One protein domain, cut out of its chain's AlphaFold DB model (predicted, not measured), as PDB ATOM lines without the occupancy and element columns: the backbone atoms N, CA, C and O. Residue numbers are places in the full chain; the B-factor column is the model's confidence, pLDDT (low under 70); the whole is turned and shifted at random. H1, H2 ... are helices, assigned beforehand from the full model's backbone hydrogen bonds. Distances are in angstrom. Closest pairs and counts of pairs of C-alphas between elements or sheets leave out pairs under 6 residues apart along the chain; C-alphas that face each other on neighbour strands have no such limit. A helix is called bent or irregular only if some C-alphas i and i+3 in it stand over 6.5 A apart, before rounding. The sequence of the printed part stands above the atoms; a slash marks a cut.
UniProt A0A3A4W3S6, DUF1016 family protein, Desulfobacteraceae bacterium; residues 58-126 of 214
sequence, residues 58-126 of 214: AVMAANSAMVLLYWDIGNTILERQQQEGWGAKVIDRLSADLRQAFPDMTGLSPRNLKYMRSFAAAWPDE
ATOM      1  N   ALA A  58     -22.665   8.269 -50.194       88.12
ATOM      2  CA  ALA A  58     -23.764   7.314 -50.062       88.12
ATOM      3  C   ALA A  58     -23.256   5.872 -49.899       88.12
ATOM      4  O   ALA A  58     -23.736   5.134 -49.040       88.12
ATOM      5  N   VAL A  59     -22.250   5.475 -50.686       85.88
ATOM      6  CA  VAL A  59     -21.662   4.136 -50.566       85.88
ATOM      7  C   VAL A  59     -20.897   3.967 -49.259       85.88
ATOM      8  O   VAL A  59     -20.981   2.903 -48.653       85.88
ATOM      9  N   MET A  60     -20.157   4.981 -48.809       86.00
ATOM     10  CA  MET A  60     -19.453   4.911 -47.529       86.00
ATOM     11  C   MET A  60     -20.440   4.764 -46.374       86.00
ATOM     12  O   MET A  60     -20.279   3.838 -45.593       86.00
ATOM     13  N   ALA A  61     -21.522   5.546 -46.346       89.56
ATOM     14  CA  ALA A  61     -22.573   5.409 -45.339       89.56
ATOM     15  C   ALA A  61     -23.202   4.001 -45.334       89.56
ATOM     16  O   ALA A  61     -23.347   3.386 -44.278       89.56
ATOM     17  N   ALA A  62     -23.515   3.450 -46.514       89.38
ATOM     18  CA  ALA A  62     -24.036   2.087 -46.633       89.38
ATOM     19  C   ALA A  62     -23.018   1.027 -46.174       89.38
ATOM     20  O   ALA A  62     -23.382   0.059 -45.506       89.38
ATOM     21  N   ASN A  63     -21.734   1.207 -46.499       89.50
ATOM     22  CA  ASN A  63     -20.668   0.312 -46.059       89.50
ATOM     23  C   ASN A  63     -20.478   0.363 -44.540       89.50
ATOM     24  O   ASN A  63     -20.338  -0.694 -43.936       89.50
ATOM     25  N   SER A  64     -20.506   1.552 -43.934       90.94
ATOM     26  CA  SER A  64     -20.425   1.730 -42.483       90.94
ATOM     27  C   SER A  64     -21.572   1.004 -41.781       90.94
ATOM     28  O   SER A  64     -21.324   0.192 -40.893       90.94
ATOM     29  N   ALA A  65     -22.812   1.196 -42.247       93.12
ATOM     30  CA  ALA A  65     -23.974   0.483 -41.718       93.12
ATOM     31  C   ALA A  65     -23.838  -1.043 -41.864       93.12
ATOM     32  O   ALA A  65     -24.158  -1.790 -40.945       93.12
ATOM     33  N   MET A  66     -23.312  -1.518 -42.998       93.12
ATOM     34  CA  MET A  66     -23.068  -2.943 -43.220       93.12
ATOM     35  C   MET A  66     -21.985  -3.506 -42.285       93.12
ATOM     36  O   MET A  66     -22.133  -4.624 -41.803       93.12
ATOM     37  N   VAL A  67     -20.903  -2.763 -42.027       95.00
ATOM     38  CA  VAL A  67     -19.843  -3.184 -41.093       95.00
ATOM     39  C   VAL A  67     -20.384  -3.286 -39.670       95.00
ATOM     40  O   VAL A  67     -20.101  -4.280 -39.006       95.00
ATOM     41  N   LEU A  68     -21.195  -2.318 -39.236       95.25
ATOM     42  CA  LEU A  68     -21.837  -2.339 -37.921       95.25
ATOM     43  C   LEU A  68     -22.796  -3.519 -37.776       95.25
ATOM     44  O   LEU A  68     -22.630  -4.326 -36.870       95.25
ATOM     45  N   LEU A  69     -23.692  -3.722 -38.746       95.88
ATOM     46  CA  LEU A  69     -24.594  -4.876 -38.758       95.88
ATOM     47  C   LEU A  69     -23.832  -6.209 -38.673       95.88
ATOM     48  O   LEU A  69     -24.241  -7.140 -37.984       95.88
ATOM     49  N   TYR A  70     -22.724  -6.332 -39.402       96.44
ATOM     50  CA  TYR A  70     -21.902  -7.541 -39.389       96.44
ATOM     51  C   TYR A  70     -21.158  -7.746 -38.077       96.44
ATOM     52  O   TYR A  70     -20.978  -8.891 -37.662       96.44
ATOM     53  N   TRP A  71     -20.751  -6.666 -37.421       96.81
ATOM     54  CA  TRP A  71     -20.229  -6.735 -36.068       96.81
ATOM     55  C   TRP A  71     -21.311  -7.187 -35.080       96.81
ATOM     56  O   TRP A  71     -21.085  -8.174 -34.383       96.81
ATOM     57  N   ASP A  72     -22.505  -6.589 -35.116       96.56
ATOM     58  CA  ASP A  72     -23.637  -6.933 -34.238       96.56
ATOM     59  C   ASP A  72     -24.050  -8.402 -34.371       96.56
ATOM     60  O   ASP A  72     -24.226  -9.109 -33.375       96.56
ATOM     61  N   ILE A  73     -24.162  -8.902 -35.607       96.25
ATOM     62  CA  ILE A  73     -24.444 -10.320 -35.871       96.25
ATOM     63  C   ILE A  73     -23.337 -11.194 -35.272       96.25
ATOM     64  O   ILE A  73     -23.613 -12.218 -34.646       96.25
ATOM     65  N   GLY A  74     -22.076 -10.801 -35.461       95.88
ATOM     66  CA  GLY A  74     -20.927 -11.499 -34.900       95.88
ATOM     67  C   GLY A  74     -20.953 -11.556 -33.375       95.88
ATOM     68  O   GLY A  74     -20.748 -12.634 -32.811       95.88
ATOM     69  N   ASN A  75     -21.241 -10.426 -32.730       95.69
ATOM     70  CA  ASN A  75     -21.316 -10.301 -31.280       95.69
ATOM     71  C   ASN A  75     -22.484 -11.124 -30.716       95.69
ATOM     72  O   ASN A  75     -22.291 -11.940 -29.819       95.69
ATOM     73  N   THR A  76     -23.657 -11.048 -31.352       95.81
ATOM     74  CA  THR A  76     -24.827 -11.869 -31.000       95.81
ATOM     75  C   THR A  76     -24.504 -13.365 -31.058       95.81
ATOM     76  O   THR A  76     -24.886 -14.131 -30.172       95.81
ATOM     77  N   ILE A  77     -23.777 -13.815 -32.089       94.44
ATOM     78  CA  ILE A  77     -23.339 -15.213 -32.183       94.44
ATOM     79  C   ILE A  77     -22.405 -15.557 -31.015       94.44
ATOM     80  O   ILE A  77     -22.584 -16.611 -30.407       94.44
ATOM     81  N   LEU A  78     -21.424 -14.709 -30.690       94.06
ATOM     82  CA  LEU A  78     -20.480 -14.955 -29.590       94.06
ATOM     83  C   LEU A  78     -21.182 -15.090 -28.240       94.06
ATOM     84  O   LEU A  78     -20.930 -16.059 -27.525       94.06
ATOM     85  N   GLU A  79     -22.088 -14.167 -27.925       93.38
ATOM     86  CA  GLU A  79     -22.854 -14.175 -26.677       93.38
ATOM     87  C   GLU A  79     -23.642 -15.479 -26.518       93.38
ATOM     88  O   GLU A  79     -23.558 -16.143 -25.484       93.38
ATOM     89  N   ARG A  80     -24.337 -15.916 -27.576       93.38
ATOM     90  CA  ARG A  80     -25.094 -17.178 -27.568       93.38
ATOM     91  C   ARG A  80     -24.190 -18.401 -27.457       93.38
ATOM     92  O   ARG A  80     -24.526 -19.352 -26.754       93.38
ATOM     93  N   GLN A  81     -23.020 -18.392 -28.100       91.31
ATOM     94  CA  GLN A  81     -22.043 -19.474 -27.936       91.31
ATOM     95  C   GLN A  81     -21.524 -19.567 -26.497       91.31
ATOM     96  O   GLN A  81     -21.348 -20.679 -26.000       91.31
ATOM     97  N   GLN A  82     -21.312 -18.433 -25.825       89.38
ATOM     98  CA  GLN A  82     -20.827 -18.392 -24.445       89.38
ATOM     99  C   GLN A  82     -21.902 -18.800 -23.427       89.38
ATOM    100  O   GLN A  82     -21.592 -19.522 -22.484       89.38
ATOM    101  N   GLN A  83     -23.146 -18.354 -23.613       90.75
ATOM    102  CA  GLN A  83     -24.240 -18.606 -22.667       90.75
ATOM    103  C   GLN A  83     -24.875 -19.989 -22.839       90.75
ATOM    104  O   GLN A  83     -25.247 -20.625 -21.857       90.75
ATOM    105  N   GLU A  84     -25.002 -20.463 -24.079       89.25
ATOM    106  CA  GLU A  84     -25.813 -21.641 -24.412       89.25
ATOM    107  C   GLU A  84     -24.995 -22.783 -25.045       89.25
ATOM    108  O   GLU A  84     -25.540 -23.837 -25.374       89.25
ATOM    109  N   GLY A  85     -23.684 -22.601 -25.246       83.88
ATOM    110  CA  GLY A  85     -22.795 -23.643 -25.772       83.88
ATOM    111  C   GLY A  85     -23.018 -23.982 -27.252       83.88
ATOM    112  O   GLY A  85     -22.706 -25.091 -27.693       83.88
ATOM    113  N   TRP A  86     -23.573 -23.057 -28.043       85.44
ATOM    114  CA  TRP A  86     -23.903 -23.303 -29.449       85.44
ATOM    115  C   TRP A  86     -22.673 -23.694 -30.287       85.44
ATOM    116  O   TRP A  86     -21.721 -22.932 -30.459       85.44
ATOM    117  N   GLY A  87     -22.710 -24.889 -30.878       79.56
ATOM    118  CA  GLY A  87     -21.654 -25.391 -31.757       79.56
ATOM    119  C   GLY A  87     -21.730 -24.862 -33.197       79.56
ATOM    120  O   GLY A  87     -22.673 -24.188 -33.604       79.56
ATOM    121  N   ALA A  88     -20.750 -25.246 -34.022       75.12
ATOM    122  CA  ALA A  88     -20.628 -24.797 -35.417       75.12
ATOM    123  C   ALA A  88     -21.864 -25.080 -36.300       75.12
ATOM    124  O   ALA A  88     -22.125 -24.320 -37.228       75.12
ATOM    125  N   LYS A  89     -22.645 -26.127 -35.990       85.19
ATOM    126  CA  LYS A  89     -23.866 -26.499 -36.732       85.19
ATOM    127  C   LYS A  89     -24.956 -25.423 -36.680       85.19
ATOM    128  O   LYS A  89     -25.744 -25.313 -37.615       85.19
ATOM    129  N   VAL A  90     -24.997 -24.620 -35.613       89.88
ATOM    130  CA  VAL A  90     -25.987 -23.542 -35.476       89.88
ATOM    131  C   VAL A  90     -25.726 -22.433 -36.493       89.88
ATOM    132  O   VAL A  90     -26.667 -21.896 -37.065       89.88
ATOM    133  N   ILE A  91     -24.456 -22.154 -36.808       91.31
ATOM    134  CA  ILE A  91     -24.085 -21.154 -37.818       91.31
ATOM    135  C   ILE A  91     -24.568 -21.575 -39.212       91.31
ATOM    136  O   ILE A  91     -25.023 -20.735 -39.988       91.31
ATOM    137  N   ASP A  92     -24.492 -22.869 -39.535       93.31
ATOM    138  CA  ASP A  92     -24.950 -23.375 -40.831       93.31
ATOM    139  C   ASP A  92     -26.479 -23.243 -40.969       93.31
ATOM    140  O   ASP A  92     -26.962 -22.806 -42.015       93.31
ATOM    141  N   ARG A  93     -27.236 -23.537 -39.898       95.50
ATOM    142  CA  ARG A  93     -28.692 -23.318 -39.849       95.50
ATOM    143  C   ARG A  93     -29.045 -21.833 -39.956       95.50
ATOM    144  O   ARG A  93     -29.831 -21.470 -40.822       95.50
ATOM    145  N   LEU A  94     -28.401 -20.985 -39.152       95.25
ATOM    146  CA  LEU A  94     -28.616 -19.539 -39.162       95.25
ATOM    147  C   LEU A  94     -28.371 -18.950 -40.555       95.25
ATOM    148  O   LEU A  94     -29.159 -18.148 -41.041       95.25
ATOM    149  N   SER A  95     -27.304 -19.380 -41.231       96.00
ATOM    150  CA  SER A  95     -27.028 -18.949 -42.600       96.00
ATOM    151  C   SER A  95     -28.133 -19.344 -43.577       96.00
ATOM    152  O   SER A  95     -28.502 -18.530 -44.420       96.00
ATOM    153  N   ALA A  96     -28.654 -20.571 -43.489       96.88
ATOM    154  CA  ALA A  96     -29.738 -21.017 -44.358       96.88
ATOM    155  C   ALA A  96     -30.999 -20.164 -44.158       96.88
ATOM    156  O   ALA A  96     -31.529 -19.622 -45.130       96.88
ATOM    157  N   ASP A  97     -31.414 -19.977 -42.904       97.62
ATOM    158  CA  ASP A  97     -32.641 -19.258 -42.561       97.62
ATOM    159  C   ASP A  97     -32.529 -17.761 -42.914       97.62
ATOM    160  O   ASP A  97     -33.430 -17.184 -43.521       97.62
ATOM    161  N   LEU A  98     -31.376 -17.137 -42.639       97.06
ATOM    162  CA  LEU A  98     -31.113 -15.740 -42.993       97.06
ATOM    163  C   LEU A  98     -31.084 -15.515 -44.508       97.06
ATOM    164  O   LEU A  98     -31.618 -14.522 -44.994       97.06
ATOM    165  N   ARG A  99     -30.492 -16.430 -45.280       96.50
ATOM    166  CA  ARG A  99     -30.483 -16.329 -46.749       96.50
ATOM    167  C   ARG A  99     -31.864 -16.530 -47.357       96.50
ATOM    168  O   ARG A  99     -32.132 -15.976 -48.416       96.50
ATOM    169  N   GLN A 100     -32.717 -17.322 -46.714       96.81
ATOM    170  CA  GLN A 100     -34.111 -17.469 -47.119       96.81
ATOM    171  C   GLN A 100     -34.911 -16.193 -46.823       96.81
ATOM    172  O   GLN A 100     -35.704 -15.772 -47.660       96.81
ATOM    173  N   ALA A 101     -34.693 -15.573 -45.661       97.44
ATOM    174  CA  ALA A 101     -35.367 -14.335 -45.278       97.44
ATOM    175  C   ALA A 101     -34.891 -13.113 -46.087       97.44
ATOM    176  O   ALA A 101     -35.682 -12.216 -46.368       97.44
ATOM    177  N   PHE A 102     -33.614 -13.088 -46.485       95.69
ATOM    178  CA  PHE A 102     -32.975 -11.965 -47.177       95.69
ATOM    179  C   PHE A 102     -32.243 -12.432 -48.453       95.69
ATOM    180  O   PHE A 102     -31.007 -12.419 -48.498       95.69
ATOM    181  N   PRO A 103     -32.974 -12.848 -49.505       91.69
ATOM    182  CA  PRO A 103     -32.385 -13.469 -50.696       91.69
ATOM    183  C   PRO A 103     -31.455 -12.538 -51.488       91.69
ATOM    184  O   PRO A 103     -30.474 -13.003 -52.072       91.69
ATOM    185  N   ASP A 104     -31.704 -11.228 -51.459       91.25
ATOM    186  CA  ASP A 104     -30.888 -10.228 -52.162       91.25
ATOM    187  C   ASP A 104     -29.562  -9.920 -51.440       91.25
ATOM    188  O   ASP A 104     -28.660  -9.278 -51.987       91.25
ATOM    189  N   MET A 105     -29.404 -10.394 -50.199       89.94
ATOM    190  CA  MET A 105     -28.244 -10.106 -49.365       89.94
ATOM    191  C   MET A 105     -27.160 -11.185 -49.506       89.94
ATOM    192  O   MET A 105     -27.172 -12.242 -48.877       89.94
ATOM    193  N   THR A 106     -26.132 -10.882 -50.300       84.12
ATOM    194  CA  THR A 106     -25.051 -11.834 -50.641       84.12
ATOM    195  C   THR A 106     -24.062 -12.136 -49.501       84.12
ATOM    196  O   THR A 106     -23.255 -13.063 -49.603       84.12
ATOM    197  N   GLY A 107     -24.124 -11.396 -48.389       90.38
ATOM    198  CA  GLY A 107     -23.207 -11.511 -47.250       90.38
ATOM    199  C   GLY A 107     -23.578 -12.552 -46.188       90.38
ATOM    200  O   GLY A 107     -22.878 -12.659 -45.190       90.38
ATOM    201  N   LEU A 108     -24.635 -13.342 -46.360       95.00
ATOM    202  CA  LEU A 108     -25.170 -14.197 -45.283       95.00
ATOM    203  C   LEU A 108     -24.749 -15.673 -45.390       95.00
ATOM    204  O   LEU A 108     -25.435 -16.565 -44.901       95.00
ATOM    205  N   SER A 109     -23.623 -15.968 -46.051       95.31
ATOM    206  CA  SER A 109     -23.088 -17.340 -46.154       95.31
ATOM    207  C   SER A 109     -22.511 -17.858 -44.824       95.31
ATOM    208  O   SER A 109     -22.041 -17.045 -44.024       95.31
ATOM    209  N   PRO A 110     -22.410 -19.189 -44.601       95.25
ATOM    210  CA  PRO A 110     -21.905 -19.720 -43.329       95.25
ATOM    211  C   PRO A 110     -20.465 -19.287 -43.058       95.25
ATOM    212  O   PRO A 110     -20.081 -18.990 -41.929       95.25
ATOM    213  N   ARG A 111     -19.653 -19.204 -44.120       94.62
ATOM    214  CA  ARG A 111     -18.288 -18.678 -44.042       94.62
ATOM    215  C   ARG A 111     -18.286 -17.213 -43.605       94.62
ATOM    216  O   ARG A 111     -17.487 -16.856 -42.747       94.62
ATOM    217  N   ASN A 112     -19.170 -16.385 -44.159       95.88
ATOM    218  CA  ASN A 112     -19.205 -14.972 -43.797       95.88
ATOM    219  C   ASN A 112     -19.709 -14.753 -42.367       95.88
ATOM    220  O   ASN A 112     -19.129 -13.936 -41.669       95.88
ATOM    221  N   LEU A 113     -20.670 -15.544 -41.878       96.19
ATOM    222  CA  LEU A 113     -21.069 -15.509 -40.463       96.19
ATOM    223  C   LEU A 113     -19.910 -15.886 -39.521       96.19
ATOM    224  O   LEU A 113     -19.736 -15.282 -38.466       96.19
ATOM    225  N   LYS A 114     -19.056 -16.841 -39.914       95.00
ATOM    226  CA  LYS A 114     -17.827 -17.157 -39.160       95.00
ATOM    227  C   LYS A 114     -16.844 -15.981 -39.154       95.00
ATOM    228  O   LYS A 114     -16.206 -15.753 -38.125       95.00
ATOM    229  N   TYR A 115     -16.735 -15.226 -40.252       96.31
ATOM    230  CA  TYR A 115     -15.953 -13.983 -40.276       96.31
ATOM    231  C   TYR A 115     -16.575 -12.895 -39.403       96.31
ATOM    232  O   TYR A 115     -15.837 -12.293 -38.642       96.31
ATOM    233  N   MET A 116     -17.895 -12.686 -39.445       96.75
ATOM    234  CA  MET A 116     -18.610 -11.743 -38.568       96.75
ATOM    235  C   MET A 116     -18.311 -12.030 -37.098       96.75
ATOM    236  O   MET A 116     -17.850 -11.160 -36.368       96.75
ATOM    237  N   ARG A 117     -18.448 -13.294 -36.691       95.38
ATOM    238  CA  ARG A 117     -18.093 -13.748 -35.344       95.38
ATOM    239  C   ARG A 117     -16.625 -13.475 -35.004       95.38
ATOM    240  O   ARG A 117     -16.315 -12.991 -33.924       95.38
ATOM    241  N   SER A 118     -15.706 -13.804 -35.913       94.62
ATOM    242  CA  SER A 118     -14.266 -13.593 -35.687       94.62
ATOM    243  C   SER A 118     -13.904 -12.106 -35.632       94.62
ATOM    244  O   SER A 118     -12.996 -11.725 -34.902       94.62
ATOM    245  N   PHE A 119     -14.628 -11.275 -36.379       95.94
ATOM    246  CA  PHE A 119     -14.489  -9.828 -36.389       95.94
ATOM    247  C   PHE A 119     -14.945  -9.225 -35.063       95.94
ATOM    248  O   PHE A 119     -14.175  -8.491 -34.454       95.94
ATOM    249  N   ALA A 120     -16.124  -9.610 -34.570       95.38
ATOM    250  CA  ALA A 120     -16.602  -9.194 -33.252       95.38
ATOM    251  C   ALA A 120     -15.645  -9.630 -32.130       95.38
ATOM    252  O   ALA A 120     -15.284  -8.830 -31.276       95.38
ATOM    253  N   ALA A 121     -15.123 -10.860 -32.193       93.44
ATOM    254  CA  ALA A 121     -14.156 -11.351 -31.210       93.44
ATOM    255  C   ALA A 121     -12.828 -10.576 -31.239       93.44
ATOM    256  O   ALA A 121     -12.157 -10.457 -30.217       93.44
ATOM    257  N   ALA A 122     -12.422 -10.076 -32.410       92.25
ATOM    258  CA  ALA A 122     -11.204  -9.285 -32.560       92.25
ATOM    259  C   ALA A 122     -11.369  -7.832 -32.086       92.25
ATOM    260  O   ALA A 122     -10.364  -7.193 -31.775       92.25
ATOM    261  N   TRP A 123     -12.604  -7.327 -32.039       92.69
ATOM    262  CA  TRP A 123     -12.934  -5.935 -31.739       92.69
ATOM    263  C   TRP A 123     -14.119  -5.865 -30.767       92.69
ATOM    264  O   TRP A 123     -15.232  -5.588 -31.198       92.69
ATOM    265  N   PRO A 124     -13.916  -6.134 -29.467       88.44
ATOM    266  CA  PRO A 124     -15.013  -6.151 -28.497       88.44
ATOM    267  C   PRO A 124     -15.569  -4.756 -28.164       88.44
ATOM    268  O   PRO A 124     -16.671  -4.653 -27.640       88.44
ATOM    269  N   ASP A 125     -14.814  -3.690 -28.440       88.69
ATOM    270  CA  ASP A 125     -15.222  -2.307 -28.178       88.69
ATOM    271  C   ASP A 125     -15.976  -1.721 -29.380       88.69
ATOM    272  O   ASP A 125     -15.382  -1.435 -30.424       88.69
ATOM    273  N   GLU A 126     -17.285  -1.525 -29.214       84.56
ATOM    274  CA  GLU A 126     -18.183  -0.984 -30.236       84.56
ATOM    275  C   GLU A 126     -17.776   0.423 -30.704       84.56
ATOM    276  O   GLU A 126     -17.897   0.733 -31.893       84.56
TER     277      GLU A 126
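AT A GLANCE: This is residues 58 to 126 of the 214 residues of the protein "DUF1016 family protein" of Desulfobacteraceae bacterium (UniProt A0A3A4W3S6). One long straight helix, H1, is crossed near its middle by a shorter helix, H3, almost at right angles. From the far end of H1 the chain folds back into H2, which runs slantwise away from H1 and reaches H3 only with part of its length, at the first residues of H3; residues 58 to 65 of H1 and residues 101 to 106 stick out. The printed part has 69 residues with three named helices, in the order H1, H2, H3, and no named strand; the class is all helix. It is compact, with a radius of gyration of the C-alphas of 12.3 A, and flat, spanning 39 by 31 by 15 A.

HOW THE PARTS SIT: H1, residues 58 to 84, touches H3, residues 110 to 122, with its residues 70 to 78 alone. Their closest C-alphas, those of Gly 74 and Arg 117, are 3.6 A apart, and 26 pairs of C-alphas are within 8 A. Their lines are about perpendicular, at 85 degrees, and their centres are 8.7 A apart. A tight link of 3 residues joins H1 to H2, residues 88 to 101. H1 and H2 are near each other, with 5 pairs of C-alphas within 10 A and the closest 8.2 A apart. H2 touches H3 with residues 91 to 95 alone, and H3 touches H2 with residues 110 to 114 alone. The closest C-alphas of these two, those of Ser 95 and Pro 110, are 5.2 A apart. H2 and H3 run opposite ways at a steep tilt of 66 degrees. In H1 and H3 every O i to N i+4 pair is within hydrogen-bond range; in H2, 9 of 10 are.

IN THESE COORDINATES: H1 begins at Ala 58, C-alpha at (-23.764, 7.314, -50.062), and ends at Glu 84, C-alpha at (-25.813, -21.641, -24.412), 38.7 A from first to last C-alpha. H2 goes from Ala 88 to Ala 101 and measures 20.6 A. H3 goes from Pro 110 to Ala 122, C-alpha at (-11.204, -9.285, -32.560), and measures 18.4 A. No helix is bent or irregular.

THE WHOLE: The two C-alphas farthest apart are those of Ala 58 and Gly 85, at 39.4 A. Without the stretches that stand free, residues 58 to 65 and 101 to 106, the body spans 30 by 26 by 13 A. The printed part has no cut. The link from H2 to H3, 8 residues, is short, and no link is long. The mean pLDDT of the printed part is 92.4, and no printed residue is under 70.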